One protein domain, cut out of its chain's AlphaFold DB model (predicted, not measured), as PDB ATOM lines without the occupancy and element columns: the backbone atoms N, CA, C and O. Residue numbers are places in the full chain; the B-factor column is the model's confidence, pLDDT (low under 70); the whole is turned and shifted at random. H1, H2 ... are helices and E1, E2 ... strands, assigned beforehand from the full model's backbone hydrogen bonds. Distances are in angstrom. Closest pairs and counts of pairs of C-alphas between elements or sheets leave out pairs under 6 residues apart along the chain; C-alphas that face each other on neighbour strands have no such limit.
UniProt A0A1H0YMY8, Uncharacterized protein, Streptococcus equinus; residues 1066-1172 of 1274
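Overview. This is residues 1066 to 1172 of the 1274 residues of an uncharacterized protein of Streptococcus equinus (UniProt A0A1H0YMY8). One long antiparallel sheet of seven strands, twisted, forms an elongated slab, with the short helix H1 over one face of it. At one end of the longest axis the chain bends out of the sheet into the small hairpin E2 and E3; at the other end lie the hairpin E8 and E9 and the turn that joins them. The printed part has 107 residues, with one named helix and nine named strands in the order E1 E2 E3 E4 E5 E6 E7 H1 E8 E9; it is mostly strand. The large sheet has the order E1 - E4 - E5 - E6 - E7 - E8 - E9, and E2 - E3 is a second, antiparallel sheet. The whole is only just loose, close to compact, with a radius of gyration of the C-alphas of 15.9 A, and the C-alphas span 52 by 30 by 19 A.

Along the chain. In the large sheet, E1 is residues 1066 to 1071, and C-alpha 1066 stands at (5.286, -18.919, -46.486). E4 is residues 1088 to 1094, 18.8 A from first to last C-alpha, and E5 is residues 1098 to 1102. E6, residues 1117 to 1124, measures 20.9 A, and E7, residues 1127 to 1134, measures 21.6 A. E6 begins at C-alpha 1117, (7.027, -31.162, -30.692). E8, residues 1153 to 1159, measures 18.9 A, and E9, residues 1165 to 1171, measures 19.5 A and ends at C-alpha 1171, (22.542, -24.607, -25.240). The small sheet holds E2, residues 1074 to 1078, and E3, residues 1081 to 1085. H1 is residues 1139 to 1145.

Arrangement. E4, E5, E6 and E7 form a meander, each strand the antiparallel neighbour of the one before. E6 and E7 are a hairpin, with N 1120 and O 1131 2.8 A apart, within hydrogen-bond range. E5 and E6 are also a hairpin, with N 1101 and O 1121 at 2.9 A, and so are E4 and E5, with N 1093 and O 1100 at 2.9 A. E1, an edge strand, is antiparallel to E4 at 166 degrees, with N 1069 and O 1090 at 2.8 A. Beyond E7, E8 is its antiparallel neighbour, with N 1128 and O 1155 at 2.9 A; C-alphas 1127 to 1130 of E7 face C-alphas 1156 to 1153 of E8. E8 and E9 are a hairpin, with N 1156 and O 1168 at 3.0 A, and E9 is the other edge strand. H1 is on the sheet at a height over the sheet of 8.5 A, over E6 and only just over E5, on which 3 of its 7 C-alphas fall. It runs slantwise to the strands, at 49 degrees to E6 on the local plane. The closest C-alphas of E5 and H1, those of Ala 1098 and Val 1143, are 6.4 A apart. In H1 every O i to N i+4 pair is within hydrogen-bond range. E1 runs on into E2 across a break of 2 residues at 95 degrees, and E3 runs on into E4 likewise at 75 degrees. E2 and E3 are a hairpin, with N 1076 and O 1083 at 2.9 A; both are apart from H1.

Size, cuts and confidence. The two C-alphas farthest apart are those of Gly 1074 and Glu 1162, at 52.8 A. The printed part has no cut. The link E5 to E6, residues 1103 to 1116, is long and has no named element; the link H1 to E8 is short but not tight, and the others are tight. The mean pLDDT of the printed part is 83.9, and residues 1146 to 1151, between H1 and E8, are under 70.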
ATOM      1  N   LEU A1066       5.645 -17.709 -47.223       82.38
ATOM      2  CA  LEU A1066       5.286 -18.919 -46.486       82.38
ATOM      3  C   LEU A1066       5.177 -20.104 -47.454       82.38
ATOM      4  O   LEU A1066       4.243 -20.187 -48.249       82.38
ATOM      5  N   LEU A1067       6.130 -21.031 -47.376       84.19
ATOM      6  CA  LEU A1067       6.184 -22.259 -48.171       84.19
ATOM      7  C   LEU A1067       6.010 -23.462 -47.247       84.19
ATOM      8  O   LEU A1067       6.984 -24.104 -46.853       84.19
ATOM      9  N   GLN A1068       4.765 -23.757 -46.880       83.81
ATOM     10  CA  GLN A1068       4.436 -24.904 -46.038       83.81
ATOM     11  C   GLN A1068       3.657 -25.957 -46.816       83.81
ATOM     12  O   GLN A1068       2.675 -25.660 -47.496       83.81
ATOM     13  N   GLU A1069       4.067 -27.208 -46.660       85.50
ATOM     14  CA  GLU A1069       3.273 -28.359 -47.057       85.50
ATOM     15  C   GLU A1069       2.386 -28.825 -45.895       85.50
ATOM     16  O   GLU A1069       2.776 -28.794 -44.725       85.50
ATOM     17  N   ASN A1070       1.179 -29.290 -46.223       87.12
ATOM     18  CA  ASN A1070       0.312 -29.968 -45.264       87.12
ATOM     19  C   ASN A1070       0.667 -31.458 -45.269       87.12
ATOM     20  O   ASN A1070       0.349 -32.174 -46.222       87.12
ATOM     21  N   LYS A1071       1.320 -31.943 -44.213       87.25
ATOM     22  CA  LYS A1071       1.561 -33.374 -44.025       87.25
ATOM     23  C   LYS A1071       0.291 -34.030 -43.501       87.25
ATOM     24  O   LYS A1071      -0.280 -33.600 -42.502       87.25
ATOM     25  N   THR A1072      -0.149 -35.094 -44.163       86.31
ATOM     26  CA  THR A1072      -1.303 -35.881 -43.720       86.31
ATOM     27  C   THR A1072      -0.958 -36.735 -42.499       86.31
ATOM     28  O   THR A1072       0.190 -37.162 -42.328       86.31
ATOM     29  N   ALA A1073      -1.966 -37.027 -41.672       86.56
ATOM     30  CA  ALA A1073      -1.825 -37.939 -40.541       86.56
ATOM     31  C   ALA A1073      -1.437 -39.360 -41.007       86.56
ATOM     32  O   ALA A1073      -1.854 -39.798 -42.081       86.56
ATOM     33  N   GLY A1074      -0.642 -40.081 -40.214       85.69
ATOM     34  CA  GLY A1074      -0.173 -41.438 -40.529       85.69
ATOM     35  C   GLY A1074       0.666 -42.055 -39.405       85.69
ATOM     36  O   GLY A1074       0.714 -41.509 -38.311       85.69
ATOM     37  N   SER A1075       1.347 -43.176 -39.651       83.94
ATOM     38  CA  SER A1075       2.265 -43.799 -38.678       83.94
ATOM     39  C   SER A1075       3.729 -43.507 -39.030       83.94
ATOM     40  O   SER A1075       4.085 -43.488 -40.208       83.94
ATOM     41  N   ALA A1076       4.576 -43.273 -38.026       83.31
ATOM     42  CA  ALA A1076       6.016 -43.034 -38.177       83.31
ATOM     43  C   ALA A1076       6.818 -43.831 -37.131       83.31
ATOM     44  O   ALA A1076       6.254 -44.267 -36.131       83.31
ATOM     45  N   THR A1077       8.118 -44.045 -37.359       82.81
ATOM     46  CA  THR A1077       8.983 -44.870 -36.494       82.81
ATOM     47  C   THR A1077      10.264 -44.115 -36.139       82.81
ATOM     48  O   THR A1077      10.914 -43.567 -37.028       82.81
ATOM     49  N   ASP A1078      10.637 -44.115 -34.859       83.94
ATOM     50  CA  ASP A1078      11.904 -43.578 -34.340       83.94
ATOM     51  C   ASP A1078      12.643 -44.633 -33.478       83.94
ATOM     52  O   ASP A1078      12.241 -45.800 -33.424       83.94
ATOM     53  N   SER A1079      13.722 -44.240 -32.789       81.62
ATOM     54  CA  SER A1079      14.540 -45.117 -31.926       81.62
ATOM     55  C   SER A1079      13.789 -45.756 -30.743       81.62
ATOM     56  O   SER A1079      14.310 -46.687 -30.131       81.62
ATOM     57  N   TRP A1080      12.577 -45.292 -30.420       80.31
ATOM     58  CA  TRP A1080      11.693 -45.845 -29.387       80.31
ATOM     59  C   TRP A1080      10.499 -46.627 -29.968       80.31
ATOM     60  O   TRP A1080       9.617 -47.045 -29.219       80.31
ATOM     61  N   GLY A1081      10.424 -46.822 -31.290       82.12
ATOM     62  CA  GLY A1081       9.388 -47.619 -31.961       82.12
ATOM     63  C   GLY A1081       8.393 -46.803 -32.796       82.12
ATOM     64  O   GLY A1081       8.664 -45.670 -33.183       82.12
ATOM     65  N   THR A1082       7.243 -47.403 -33.126       83.19
ATOM     66  CA  THR A1082       6.225 -46.799 -34.013       83.19
ATOM     67  C   THR A1082       5.219 -45.954 -33.227       83.19
ATOM     68  O   THR A1082       4.761 -46.375 -32.167       83.19
ATOM     69  N   TYR A1083       4.840 -44.792 -33.762       85.88
ATOM     70  CA  TYR A1083       3.885 -43.848 -33.179       85.88
ATOM     71  C   TYR A1083       2.921 -43.272 -34.232       85.88
ATOM     72  O   TYR A1083       3.166 -43.355 -35.440       85.88
ATOM     73  N   ASN A1084       1.817 -42.672 -33.778       86.25
ATOM     74  CA  ASN A1084       0.831 -42.015 -34.634       86.25
ATOM     75  C   ASN A1084       1.221 -40.554 -34.855       86.25
ATOM     76  O   ASN A1084       1.211 -39.750 -33.932       86.25
ATOM     77  N   ARG A1085       1.554 -40.193 -36.089       88.06
ATOM     78  CA  ARG A1085       1.884 -38.832 -36.501       88.06
ATOM     79  C   ARG A1085       0.599 -38.085 -36.898       88.06
ATOM     80  O   ARG A1085      -0.023 -38.486 -37.887       88.06
ATOM     81  N   PRO A1086       0.181 -37.024 -36.180       88.00
ATOM     82  CA  PRO A1086      -0.971 -36.208 -36.576       88.00
ATOM     83  C   PRO A1086      -0.724 -35.472 -37.902       88.00
ATOM     84  O   PRO A1086       0.385 -35.487 -38.437       88.00
ATOM     85  N   ALA A1087      -1.767 -34.849 -38.460       88.44
ATOM     86  CA  ALA A1087      -1.604 -33.938 -39.590       88.44
ATOM     87  C   ALA A1087      -1.010 -32.616 -39.089       88.44
ATOM     88  O   ALA A1087      -1.489 -32.071 -38.099       88.44
ATOM     89  N   TYR A1088       0.016 -32.106 -39.765       88.81
ATOM     90  CA  TYR A1088       0.733 -30.898 -39.352       88.81
ATOM     91  C   TYR A1088       1.268 -30.139 -40.565       88.81
ATOM     92  O   TYR A1088       1.326 -30.675 -41.677       88.81
ATOM     93  N   LYS A1089       1.656 -28.880 -40.358       87.69
ATOM     94  CA  LYS A1089       2.298 -28.063 -41.388       87.69
ATOM     95  C   LYS A1089       3.804 -28.098 -41.212       87.69
ATOM     96  O   LYS A1089       4.310 -27.873 -40.118       87.69
ATOM     97  N   GLN A1090       4.514 -28.345 -42.302       88.19
ATOM     98  CA  GLN A1090       5.970 -28.359 -42.316       88.19
ATOM     99  C   GLN A1090       6.480 -27.491 -43.458       88.19
ATOM    100  O   GLN A1090       5.903 -27.515 -44.540       88.19
ATOM    101  N   GLY A1091       7.552 -26.732 -43.245       89.88
ATOM    102  CA  GLY A1091       8.196 -26.014 -44.338       89.88
ATOM    103  C   GLY A1091       8.946 -24.768 -43.903       89.88
ATOM    104  O   GLY A1091       9.534 -24.727 -42.823       89.88
ATOM    105  N   LEU A1092       8.946 -23.774 -44.790       88.69
ATOM    106  CA  LEU A1092       9.771 -22.579 -44.698       88.69
ATOM    107  C   LEU A1092       8.915 -21.327 -44.519       88.69
ATOM    108  O   LEU A1092       7.904 -21.148 -45.199       88.69
ATOM    109  N   PHE A1093       9.373 -20.437 -43.651       88.75
ATOM    110  CA  PHE A1093       8.895 -19.067 -43.546       88.75
ATOM    111  C   PHE A1093      10.085 -18.114 -43.679       88.75
ATOM    112  O   PHE A1093      11.112 -18.309 -43.030       88.75
ATOM    113  N   LEU A1094       9.958 -17.103 -44.536       86.56
ATOM    114  CA  LEU A1094      10.949 -16.045 -44.715       86.56
ATOM    115  C   LEU A1094      10.246 -14.698 -44.730       86.56
ATOM    116  O   LEU A1094       9.320 -14.493 -45.508       86.56
ATOM    117  N   ASP A1095      10.749 -13.753 -43.963       86.81
ATOM    118  CA  ASP A1095      10.331 -12.364 -44.058       86.81
ATOM    119  C   ASP A1095      11.536 -11.429 -43.873       86.81
ATOM    120  O   ASP A1095      12.695 -11.841 -43.971       86.81
ATOM    121  N   ASN A1096      11.284 -10.141 -43.648       81.81
ATOM    122  CA  ASN A1096      12.354  -9.188 -43.376       81.81
ATOM    123  C   ASN A1096      12.954  -9.311 -41.960       81.81
ATOM    124  O   ASN A1096      13.920  -8.598 -41.682       81.81
ATOM    125  N   HIS A1097      12.426 -10.174 -41.084       80.06
ATOM    126  CA  HIS A1097      12.913 -10.373 -39.718       80.06
ATOM    127  C   HIS A1097      13.750 -11.648 -39.567       80.06
ATOM    128  O   HIS A1097      14.813 -11.591 -38.940       80.06
ATOM    129  N   ALA A1098      13.311 -12.787 -40.116       86.12
ATOM    130  CA  ALA A1098      14.053 -14.044 -40.023       86.12
ATOM    131  C   ALA A1098      13.753 -15.035 -41.157       86.12
ATOM    132  O   ALA A1098      12.799 -14.908 -41.922       86.12
ATOM    133  N   PHE A1099      14.575 -16.082 -41.207       89.44
ATOM    134  CA  PHE A1099      14.312 -17.303 -41.960       89.44
ATOM    135  C   PHE A1099      14.098 -18.460 -40.983       89.44
ATOM    136  O   PHE A1099      15.004 -18.769 -40.211       89.44
ATOM    137  N   ALA A1100      12.934 -19.106 -41.026       89.50
ATOM    138  CA  ALA A1100      12.574 -20.227 -40.165       89.50
ATOM    139  C   ALA A1100      12.237 -21.479 -40.983       89.50
ATOM    140  O   ALA A1100      11.447 -21.433 -41.927       89.50
ATOM    141  N   SER A1101      12.824 -22.612 -40.598       91.25
ATOM    142  CA  SER A1101      12.642 -23.911 -41.249       91.25
ATOM    143  C   SER A1101      12.223 -24.961 -40.234       91.25
ATOM    144  O   SER A1101      12.999 -25.275 -39.326       91.25
ATOM    145  N   SER A1102      11.030 -25.539 -40.399       90.75
ATOM    146  CA  SER A1102      10.518 -26.566 -39.490       90.75
ATOM    147  C   SER A1102      10.871 -27.992 -39.918       90.75
ATOM    148  O   SER A1102      10.820 -28.370 -41.092       90.75
ATOM    149  N   GLY A1103      11.260 -28.802 -38.937       87.31
ATOM    150  CA  GLY A1103      11.523 -30.227 -39.093       87.31
ATOM    151  C   GLY A1103      10.264 -31.082 -38.946       87.31
ATOM    152  O   GLY A1103       9.148 -30.586 -38.801       87.31
ATOM    153  N   ALA A1104      10.442 -32.402 -39.016       85.69
ATOM    154  CA  ALA A1104       9.358 -33.340 -38.744       85.69
ATOM    155  C   ALA A1104       9.061 -33.381 -37.242       85.69
ATOM    156  O   ALA A1104       9.983 -33.260 -36.437       85.69
ATOM    157  N   ILE A1105       7.797 -33.599 -36.879       88.75
ATOM    158  CA  ILE A1105       7.388 -33.670 -35.474       88.75
ATOM    159  C   ILE A1105       7.981 -34.891 -34.760       88.75
ATOM    160  O   ILE A1105       8.019 -35.993 -35.321       88.75
ATOM    161  N   GLN A1106       8.437 -34.688 -33.525       86.75
ATOM    162  CA  GLN A1106       9.176 -35.641 -32.700       86.75
ATOM    163  C   GLN A1106       8.485 -35.870 -31.356       86.75
ATOM    164  O   GLN A1106       7.749 -35.022 -30.859       86.75
ATOM    165  N   ARG A1107       8.726 -37.046 -30.771       84.62
ATOM    166  CA  ARG A1107       8.238 -37.397 -29.436       84.62
ATOM    167  C   ARG A1107       9.187 -36.871 -28.361       84.62
ATOM    168  O   ARG A1107      10.397 -37.037 -28.487       84.62
ATOM    169  N   LYS A1108       8.635 -36.344 -27.269       82.44
ATOM    170  CA  LYS A1108       9.361 -35.909 -26.062       82.44
ATOM    171  C   LYS A1108      10.027 -37.073 -25.341       82.44
ATOM    172  O   LYS A1108      11.078 -36.926 -24.728       82.44
ATOM    173  N   ASN A1109       9.375 -38.234 -25.351       81.75
ATOM    174  CA  ASN A1109       9.877 -39.465 -24.752       81.75
ATOM    175  C   ASN A1109       9.190 -40.698 -25.364       81.75
ATOM    176  O   ASN A1109       8.145 -40.596 -26.005       81.75
ATOM    177  N   GLY A1110       9.749 -41.884 -25.110       78.25
ATOM    178  CA  GLY A1110       9.258 -43.144 -25.680       78.25
ATOM    179  C   GLY A1110       7.834 -43.560 -25.273       78.25
ATOM    180  O   GLY A1110       7.280 -44.455 -25.905       78.25
ATOM    181  N   SER A1111       7.228 -42.923 -24.261       79.12
ATOM    182  CA  SER A1111       5.855 -43.213 -23.804       79.12
ATOM    183  C   SER A1111       4.787 -42.475 -24.620       79.12
ATOM    184  O   SER A1111       3.603 -42.802 -24.534       79.12
ATOM    185  N   GLU A1112       5.180 -41.464 -25.394       84.00
ATOM    186  CA  GLU A1112       4.268 -40.659 -26.198       84.00
ATOM    187  C   GLU A1112       3.832 -41.434 -27.452       84.00
ATOM    188  O   GLU A1112       4.644 -42.035 -28.157       84.00
ATOM    189  N   THR A1113       2.529 -41.447 -27.740       77.75
ATOM    190  CA  THR A1113       1.971 -42.138 -28.919       77.75
ATOM    191  C   THR A1113       1.549 -41.179 -30.026       77.75
ATOM    192  O   THR A1113       1.366 -41.625 -31.156       77.75
ATOM    193  N   THR A1114       1.430 -39.882 -29.724       83.50
ATOM    194  CA  THR A1114       1.107 -38.801 -30.667       83.50
ATOM    195  C   THR A1114       1.995 -37.594 -30.346       83.50
ATOM    196  O   THR A1114       1.738 -36.962 -29.328       83.50
ATOM    197  N   PRO A1115       3.041 -37.294 -31.140       87.06
ATOM    198  CA  PRO A1115       3.983 -36.218 -30.842       87.06
ATOM    199  C   PRO A1115       3.373 -34.834 -31.026       87.06
ATOM    200  O   PRO A1115       2.618 -34.612 -31.979       87.06
ATOM    201  N   THR A1116       3.785 -33.898 -30.170       86.69
ATOM    202  CA  THR A1116       3.451 -32.471 -30.303       86.69
ATOM    203  C   THR A1116       4.623 -31.590 -30.740       86.69
ATOM    204  O   THR A1116       4.399 -30.504 -31.266       86.69
ATOM    205  N   ASP A1117       5.862 -32.037 -30.553       88.62
ATOM    206  CA  ASP A1117       7.027 -31.162 -30.692       88.62
ATOM    207  C   ASP A1117       7.558 -31.110 -32.113       88.62
ATOM    208  O   ASP A1117       7.718 -32.131 -32.779       88.62
ATOM    209  N   MET A1118       7.887 -29.910 -32.567       88.50
ATOM    210  CA  MET A1118       8.445 -29.634 -33.877       88.50
ATOM    211  C   MET A1118       9.765 -28.875 -33.721       88.50
ATOM    212  O   MET A1118       9.766 -27.738 -33.251       88.50
ATOM    213  N   PRO A1119      10.905 -29.455 -34.132       89.06
ATOM    214  CA  PRO A1119      12.162 -28.729 -34.130       89.06
ATOM    215  C   PRO A1119      12.142 -27.648 -35.213       89.06
ATOM    216  O   PRO A1119      11.683 -27.877 -36.336       89.06
ATOM    217  N   LEU A1120      12.679 -26.478 -34.893       88.81
ATOM    218  CA  LEU A1120      12.744 -25.317 -35.766       88.81
ATOM    219  C   LEU A1120      14.173 -24.770 -35.800       88.81
ATOM    220  O   LEU A1120      14.778 -24.519 -34.761       88.81
ATOM    221  N   ALA A1121      14.706 -24.557 -37.002       89.44
ATOM    222  CA  ALA A1121      15.949 -23.822 -37.204       89.44
ATOM    223  C   ALA A1121      15.616 -22.410 -37.690       89.44
ATOM    224  O   ALA A1121      14.941 -22.254 -38.709       89.44
ATOM    225  N   VAL A1122      16.080 -21.392 -36.967       89.12
ATOM    226  CA  VAL A1122      15.779 -19.985 -37.246       89.12
ATOM    227  C   VAL A1122      17.074 -19.193 -37.382       89.12
ATOM    228  O   VAL A1122      17.874 -19.145 -36.451       89.12
ATOM    229  N   LEU A1123      17.283 -18.544 -38.525       88.62
ATOM    230  CA  LEU A1123      18.337 -17.548 -38.702       88.62
ATOM    231  C   LEU A1123      17.732 -16.159 -38.503       88.62
ATOM    232  O   LEU A1123      16.945 -15.699 -39.331       88.62
ATOM    233  N   GLN A1124      18.112 -15.492 -37.418       85.75
ATOM    234  CA  GLN A1124      17.552 -14.199 -37.027       85.75
ATOM    235  C   GLN A1124      18.651 -13.306 -36.452       85.75
ATOM    236  O   GLN A1124      19.434 -13.742 -35.614       85.75
ATOM    237  N   ALA A1125      18.722 -12.052 -36.908       81.56
ATOM    238  CA  ALA A1125      19.638 -11.031 -36.377       81.56
ATOM    239  C   ALA A1125      21.122 -11.468 -36.242       81.56
ATOM    240  O   ALA A1125      21.821 -11.047 -35.324       81.56
ATOM    241  N   GLY A1126      21.618 -12.306 -37.164       80.06
ATOM    242  CA  GLY A1126      23.004 -12.800 -37.157       80.06
ATOM    243  C   GLY A1126      23.270 -13.987 -36.220       80.06
ATOM    244  O   GLY A1126      24.419 -14.399 -36.072       80.06
ATOM    245  N   GLU A1127      22.223 -14.553 -35.619       86.88
ATOM    246  CA  GLU A1127      22.261 -15.738 -34.766       86.88
ATOM    247  C   GLU A1127      21.510 -16.896 -35.439       86.88
ATOM    248  O   GLU A1127      20.411 -16.715 -35.971       86.88
ATOM    249  N   LEU A1128      22.098 -18.094 -35.410       89.31
ATOM    250  CA  LEU A1128      21.399 -19.328 -35.761       89.31
ATOM    251  C   LEU A1128      20.846 -19.951 -34.482       89.31
ATOM    252  O   LEU A1128      21.611 -20.369 -33.611       89.31
ATOM    253  N   ARG A1129      19.521 -20.013 -34.387       87.56
ATOM    254  CA  ARG A1129      18.785 -20.600 -33.271       87.56
ATOM    255  C   ARG A1129      18.198 -21.945 -33.660       87.56
ATOM    256  O   ARG A1129      17.690 -22.121 -34.765       87.56
ATOM    257  N   PHE A1130      18.234 -22.863 -32.714       87.25
ATOM    258  CA  PHE A1130      17.535 -24.134 -32.744       87.25
ATOM    259  C   PHE A1130      16.530 -24.113 -31.603       87.25
ATOM    260  O   PHE A1130      16.909 -23.927 -30.447       87.25
ATOM    261  N   LEU A1131      15.260 -24.247 -31.953       85.56
ATOM    262  CA  LEU A1131      14.123 -24.202 -31.043       85.56
ATOM    263  C   LEU A1131      13.336 -25.502 -31.190       85.56
ATOM    264  O   LEU A1131      13.390 -26.151 -32.237       85.56
ATOM    265  N   VAL A1132      12.570 -25.848 -30.173       86.19
ATOM    266  CA  VAL A1132      11.459 -26.791 -30.289       86.19
ATOM    267  C   VAL A1132      10.183 -25.978 -30.068       86.19
ATOM    268  O   VAL A1132      10.193 -25.049 -29.277       86.19
ATOM    269  N   VAL A1133       9.133 -26.222 -30.848       85.38
ATOM    270  CA  VAL A1133       7.832 -25.529 -30.738       85.38
ATOM    271  C   VAL A1133       6.690 -26.534 -30.875       85.38
ATOM    272  O   VAL A1133       6.932 -27.664 -31.301       85.38
ATOM    273  N   ASP A1134       5.445 -26.162 -30.565       86.88
ATOM    274  CA  ASP A1134       4.303 -27.032 -30.868       86.88
ATOM    275  C   ASP A1134       4.057 -27.042 -32.385       86.88
ATOM    276  O   ASP A1134       4.167 -26.020 -33.067       86.88
ATOM    277  N   TYR A1135       3.709 -28.193 -32.960       86.00
ATOM    278  CA  TYR A1135       3.471 -28.283 -34.405       86.00
ATOM    279  C   TYR A1135       2.281 -27.451 -34.904       86.00
ATOM    280  O   TYR A1135       2.164 -27.224 -36.113       86.00
ATOM    281  N   ASN A1136       1.383 -27.026 -34.010       86.12
ATOM    282  CA  ASN A1136       0.277 -26.128 -34.334       86.12
ATOM    283  C   ASN A1136       0.675 -24.646 -34.315       86.12
ATOM    284  O   ASN A1136      -0.128 -23.805 -34.732       86.12
ATOM    285  N   ASP A1137       1.883 -24.313 -33.855       85.62
ATOM    286  CA  ASP A1137       2.331 -22.930 -33.781       85.62
ATOM    287  C   ASP A1137       2.517 -22.317 -35.174       85.62
ATOM    288  O   ASP A1137       3.016 -22.932 -36.124       85.62
ATOM    289  N   ASN A1138       2.113 -21.052 -35.305       84.75
ATOM    290  CA  ASN A1138       2.336 -20.290 -36.527       84.75
ATOM    291  C   ASN A1138       3.801 -19.829 -36.582       84.75
ATOM    292  O   ASN A1138       4.229 -19.043 -35.738       84.75
ATOM    293  N   LEU A1139       4.542 -20.275 -37.604       85.81
ATOM    294  CA  LEU A1139       5.957 -19.937 -37.793       85.81
ATOM    295  C   LEU A1139       6.228 -18.426 -37.847       85.81
ATOM    296  O   LEU A1139       7.254 -17.987 -37.335       85.81
ATOM    297  N   GLU A1140       5.313 -17.635 -38.413       86.12
ATOM    298  CA  GLU A1140       5.397 -16.169 -38.414       86.12
ATOM    299  C   GLU A1140       5.390 -15.648 -36.973       86.12
ATOM    300  O   GLU A1140       6.308 -14.950 -36.547       86.12
ATOM    301  N   ASN A1141       4.425 -16.081 -36.161       83.31
ATOM    302  CA  ASN A1141       4.353 -15.662 -34.762       83.31
ATOM    303  C   ASN A1141       5.581 -16.106 -33.956       83.31
ATOM    304  O   ASN A1141       6.079 -15.331 -33.140       83.31
ATOM    305  N   VAL A1142       6.087 -17.320 -34.200       81.25
ATOM    306  CA  VAL A1142       7.314 -17.820 -33.557       81.25
ATOM    307  C   VAL A1142       8.507 -16.917 -33.887       81.25
ATOM    308  O   VAL A1142       9.273 -16.578 -32.987       81.25
ATOM    309  N   VAL A1143       8.640 -16.478 -35.142       83.44
ATOM    310  CA  VAL A1143       9.720 -15.587 -35.597       83.44
ATOM    311  C   VAL A1143       9.597 -14.169 -35.036       83.44
ATOM    312  O   VAL A1143      10.589 -13.607 -34.564       83.44
ATOM    313  N   HIS A1144       8.407 -13.571 -35.104       82.88
ATOM    314  CA  HIS A1144       8.218 -12.161 -34.753       82.88
ATOM    315  C   HIS A1144       8.108 -11.922 -33.250       82.88
ATOM    316  O   HIS A1144       8.565 -10.888 -32.763       82.88
ATOM    317  N   TYR A1145       7.484 -12.850 -32.524       76.06
ATOM    318  CA  TYR A1145       7.130 -12.640 -31.122       76.06
ATOM    319  C   TYR A1145       7.900 -13.533 -30.155       76.06
ATOM    320  O   TYR A1145       7.933 -13.192 -28.978       76.06
ATOM    321  N   GLY A1146       8.556 -14.597 -30.638       67.88
ATOM    322  CA  GLY A1146       9.358 -15.515 -29.830       67.88
ATOM    323  C   GLY A1146       8.526 -16.239 -28.770       67.88
ATOM    324  O   GLY A1146       8.102 -15.650 -27.779       67.88
ATOM    325  N   LEU A1147       8.313 -17.545 -28.922       63.84
ATOM    326  CA  LEU A1147       7.794 -18.335 -27.805       63.84
ATOM    327  C   LEU A1147       8.913 -18.475 -26.769       63.84
ATOM    328  O   LEU A1147      10.066 -18.725 -27.123       63.84
ATOM    329  N   SER A1148       8.597 -18.247 -25.495       58.22
ATOM    330  CA  SER A1148       9.537 -18.383 -24.381       58.22
ATOM    331  C   SER A1148       9.829 -19.862 -24.125       58.22
ATOM    332  O   SER A1148       9.377 -20.411 -23.120       58.22
ATOM    333  N   ASP A1149      10.510 -20.521 -25.057       63.47
ATOM    334  CA  ASP A1149      10.871 -21.920 -24.891       63.47
ATOM    335  C   ASP A1149      12.159 -22.025 -24.052       63.47
ATOM    336  O   ASP A1149      13.174 -21.405 -24.404       63.47
ATOM    337  N   PRO A1150      12.138 -22.736 -22.908       61.22
ATOM    338  CA  PRO A1150      13.334 -22.981 -22.112       61.22
ATOM    339  C   PRO A1150      14.384 -23.838 -22.840       61.22
ATOM    340  O   PRO A1150      15.563 -23.720 -22.498       61.22
ATOM    341  N   ASP A1151      13.998 -24.623 -23.854       66.25
ATOM    342  CA  ASP A1151      14.859 -25.585 -24.547       66.25
ATOM    343  C   ASP A1151      15.345 -25.053 -25.915       66.25
ATOM    344  O   ASP A1151      14.899 -25.463 -26.988       66.25
ATOM    345  N   PHE A1152      16.311 -24.124 -25.890       76.75
ATOM    346  CA  PHE A1152      16.965 -23.588 -27.095       76.75
ATOM    347  C   PHE A1152      18.473 -23.876 -27.195       76.75
ATOM    348  O   PHE A1152      19.187 -24.016 -26.194       76.75
ATOM    349  N   GLY A1153      18.969 -23.894 -28.433       84.00
ATOM    350  CA  GLY A1153      20.384 -23.796 -28.789       84.00
ATOM    351  C   GLY A1153      20.638 -22.579 -29.680       84.00
ATOM    352  O   GLY A1153      19.812 -22.241 -30.520       84.00
ATOM    353  N   ALA A1154      21.776 -21.916 -29.515       86.62
ATOM    354  CA  ALA A1154      22.130 -20.701 -30.237       86.62
ATOM    355  C   ALA A1154      23.603 -20.696 -30.638       86.62
ATOM    356  O   ALA A1154      24.477 -21.017 -29.832       86.62
ATOM    357  N   ILE A1155      23.883 -20.277 -31.870       90.19
ATOM    358  CA  ILE A1155      25.235 -20.055 -32.387       90.19
ATOM    359  C   ILE A1155      25.313 -18.619 -32.904       90.19
ATOM    360  O   ILE A1155      24.563 -18.245 -33.808       90.19
ATOM    361  N   ARG A1156      26.233 -17.812 -32.362       89.31
ATOM    362  CA  ARG A1156      26.435 -16.420 -32.795       89.31
ATOM    363  C   ARG A1156      27.883 -15.972 -32.706       89.31
ATOM    364  O   ARG A1156      28.616 -16.379 -31.809       89.31
ATOM    365  N   PHE A1157      28.269 -15.066 -33.597       87.12
ATOM    366  CA  PHE A1157      29.471 -14.264 -33.402       87.12
ATOM    367  C   PHE A1157      29.124 -13.052 -32.555       87.12
ATOM    368  O   PHE A1157      28.201 -12.308 -32.876       87.12
ATOM    369  N   GLU A1158      29.881 -12.836 -31.490       85.25
ATOM    370  CA  GLU A1158      29.715 -11.669 -30.639       85.25
ATOM    371  C   GLU A1158      31.061 -10.999 -30.371       85.25
ATOM    372  O   GLU A1158      32.129 -11.620 -30.415       85.25
ATOM    373  N   ILE A1159      30.990  -9.697 -30.121       85.25
ATOM    374  CA  ILE A1159      32.049  -8.958 -29.453       85.25
ATOM    375  C   ILE A1159      31.638  -8.942 -27.988       85.25
ATOM    376  O   ILE A1159      30.584  -8.396 -27.659       85.25
ATOM    377  N   ASP A1160      32.410  -9.604 -27.132       79.69
ATOM    378  CA  ASP A1160      32.092  -9.628 -25.706       79.69
ATOM    379  C   ASP A1160      32.354  -8.268 -25.035       79.69
ATOM    380  O   ASP A1160      32.855  -7.322 -25.651       79.69
ATOM    381  N   SER A1161      31.999  -8.150 -23.753       82.81
ATOM    382  CA  SER A1161      32.193  -6.922 -22.970       82.81
ATOM    383  C   SER A1161      33.661  -6.493 -22.842       82.81
ATOM    384  O   SER A1161      33.927  -5.373 -22.416       82.81
ATOM    385  N   GLU A1162      34.606  -7.360 -23.211       83.56
ATOM    386  CA  GLU A1162      36.045  -7.083 -23.249       83.56
ATOM    387  C   GLU A1162      36.546  -6.762 -24.671       83.56
ATOM    388  O   GLU A1162      37.753  -6.715 -24.910       83.56
ATOM    389  N   LEU A1163      35.635  -6.522 -25.621       77.75
ATOM    390  CA  LEU A1163      35.905  -6.235 -27.034       77.75
ATOM    391  C   LEU A1163      36.556  -7.386 -27.820       77.75
ATOM    392  O   LEU A1163      37.092  -7.168 -28.915       77.75
ATOM    393  N   LYS A1164      36.483  -8.627 -27.327       79.06
ATOM    394  CA  LYS A1164      37.013  -9.796 -28.040       79.06
ATOM    395  C   LYS A1164      35.956 -10.373 -28.972       79.06
ATOM    396  O   LYS A1164      34.824 -10.633 -28.575       79.06
ATOM    397  N   ARG A1165      36.345 -10.606 -30.226       85.44
ATOM    398  CA  ARG A1165      35.516 -11.291 -31.227       85.44
ATOM    399  C   ARG A1165      35.560 -12.793 -30.959       85.44
ATOM    400  O   ARG A1165      36.633 -13.385 -31.062       85.44
ATOM    401  N   ARG A1166      34.419 -13.408 -30.651       83.50
ATOM    402  CA  ARG A1166      34.313 -14.854 -30.403       83.50
ATOM    403  C   ARG A1166      33.054 -15.452 -31.025       83.50
ATOM    404  O   ARG A1166      32.051 -14.765 -31.197       83.50
ATOM    405  N   LEU A1167      33.126 -16.739 -31.363       85.44
ATOM    406  CA  LEU A1167      31.959 -17.564 -31.659       85.44
ATOM    407  C   LEU A1167      31.440 -18.122 -30.333       85.44
ATOM    408  O   LEU A1167      32.149 -18.879 -29.670       85.44
ATOM    409  N   THR A1168      30.222 -17.756 -29.957       85.06
ATOM    410  CA  THR A1168      29.546 -18.276 -28.767       85.06
ATOM    411  C   THR A1168      28.506 -19.300 -29.197       85.06
ATOM    412  O   THR A1168      27.657 -19.022 -30.048       85.06
ATOM    413  N   MET A1169      28.586 -20.491 -28.606       86.75
ATOM    414  CA  MET A1169      27.599 -21.557 -28.752       86.75
ATOM    415  C   MET A1169      26.954 -21.789 -27.388       86.75
ATOM    416  O   MET A1169      27.639 -22.165 -26.439       86.75
ATOM    417  N   THR A1170      25.652 -21.549 -27.293       83.00
ATOM    418  CA  THR A1170      24.875 -21.704 -26.060       83.00
ATOM    419  C   THR A1170      23.845 -22.801 -26.268       83.00
ATOM    420  O   THR A1170      23.200 -22.852 -27.311       83.00
ATOM    421  N   SER A1171      23.663 -23.672 -25.283       82.88
ATOM    422  CA  SER A1171      22.542 -24.607 -25.240       82.88
ATOM    423  C   SER A1171      21.981 -24.627 -23.827       82.88
ATOM    424  O   SER A1171      22.734 -24.607 -22.857       82.88
ATOM    425  N   SER A1172      20.660 -24.633 -23.731       77.19
ATOM    426  CA  SER A1172      19.923 -24.980 -22.510       77.19
ATOM    427  C   SER A1172      20.071 -26.468 -22.145       77.19
ATOM    428  O   SER A1172      19.915 -26.826 -20.981       77.19
TER     429      SER A1172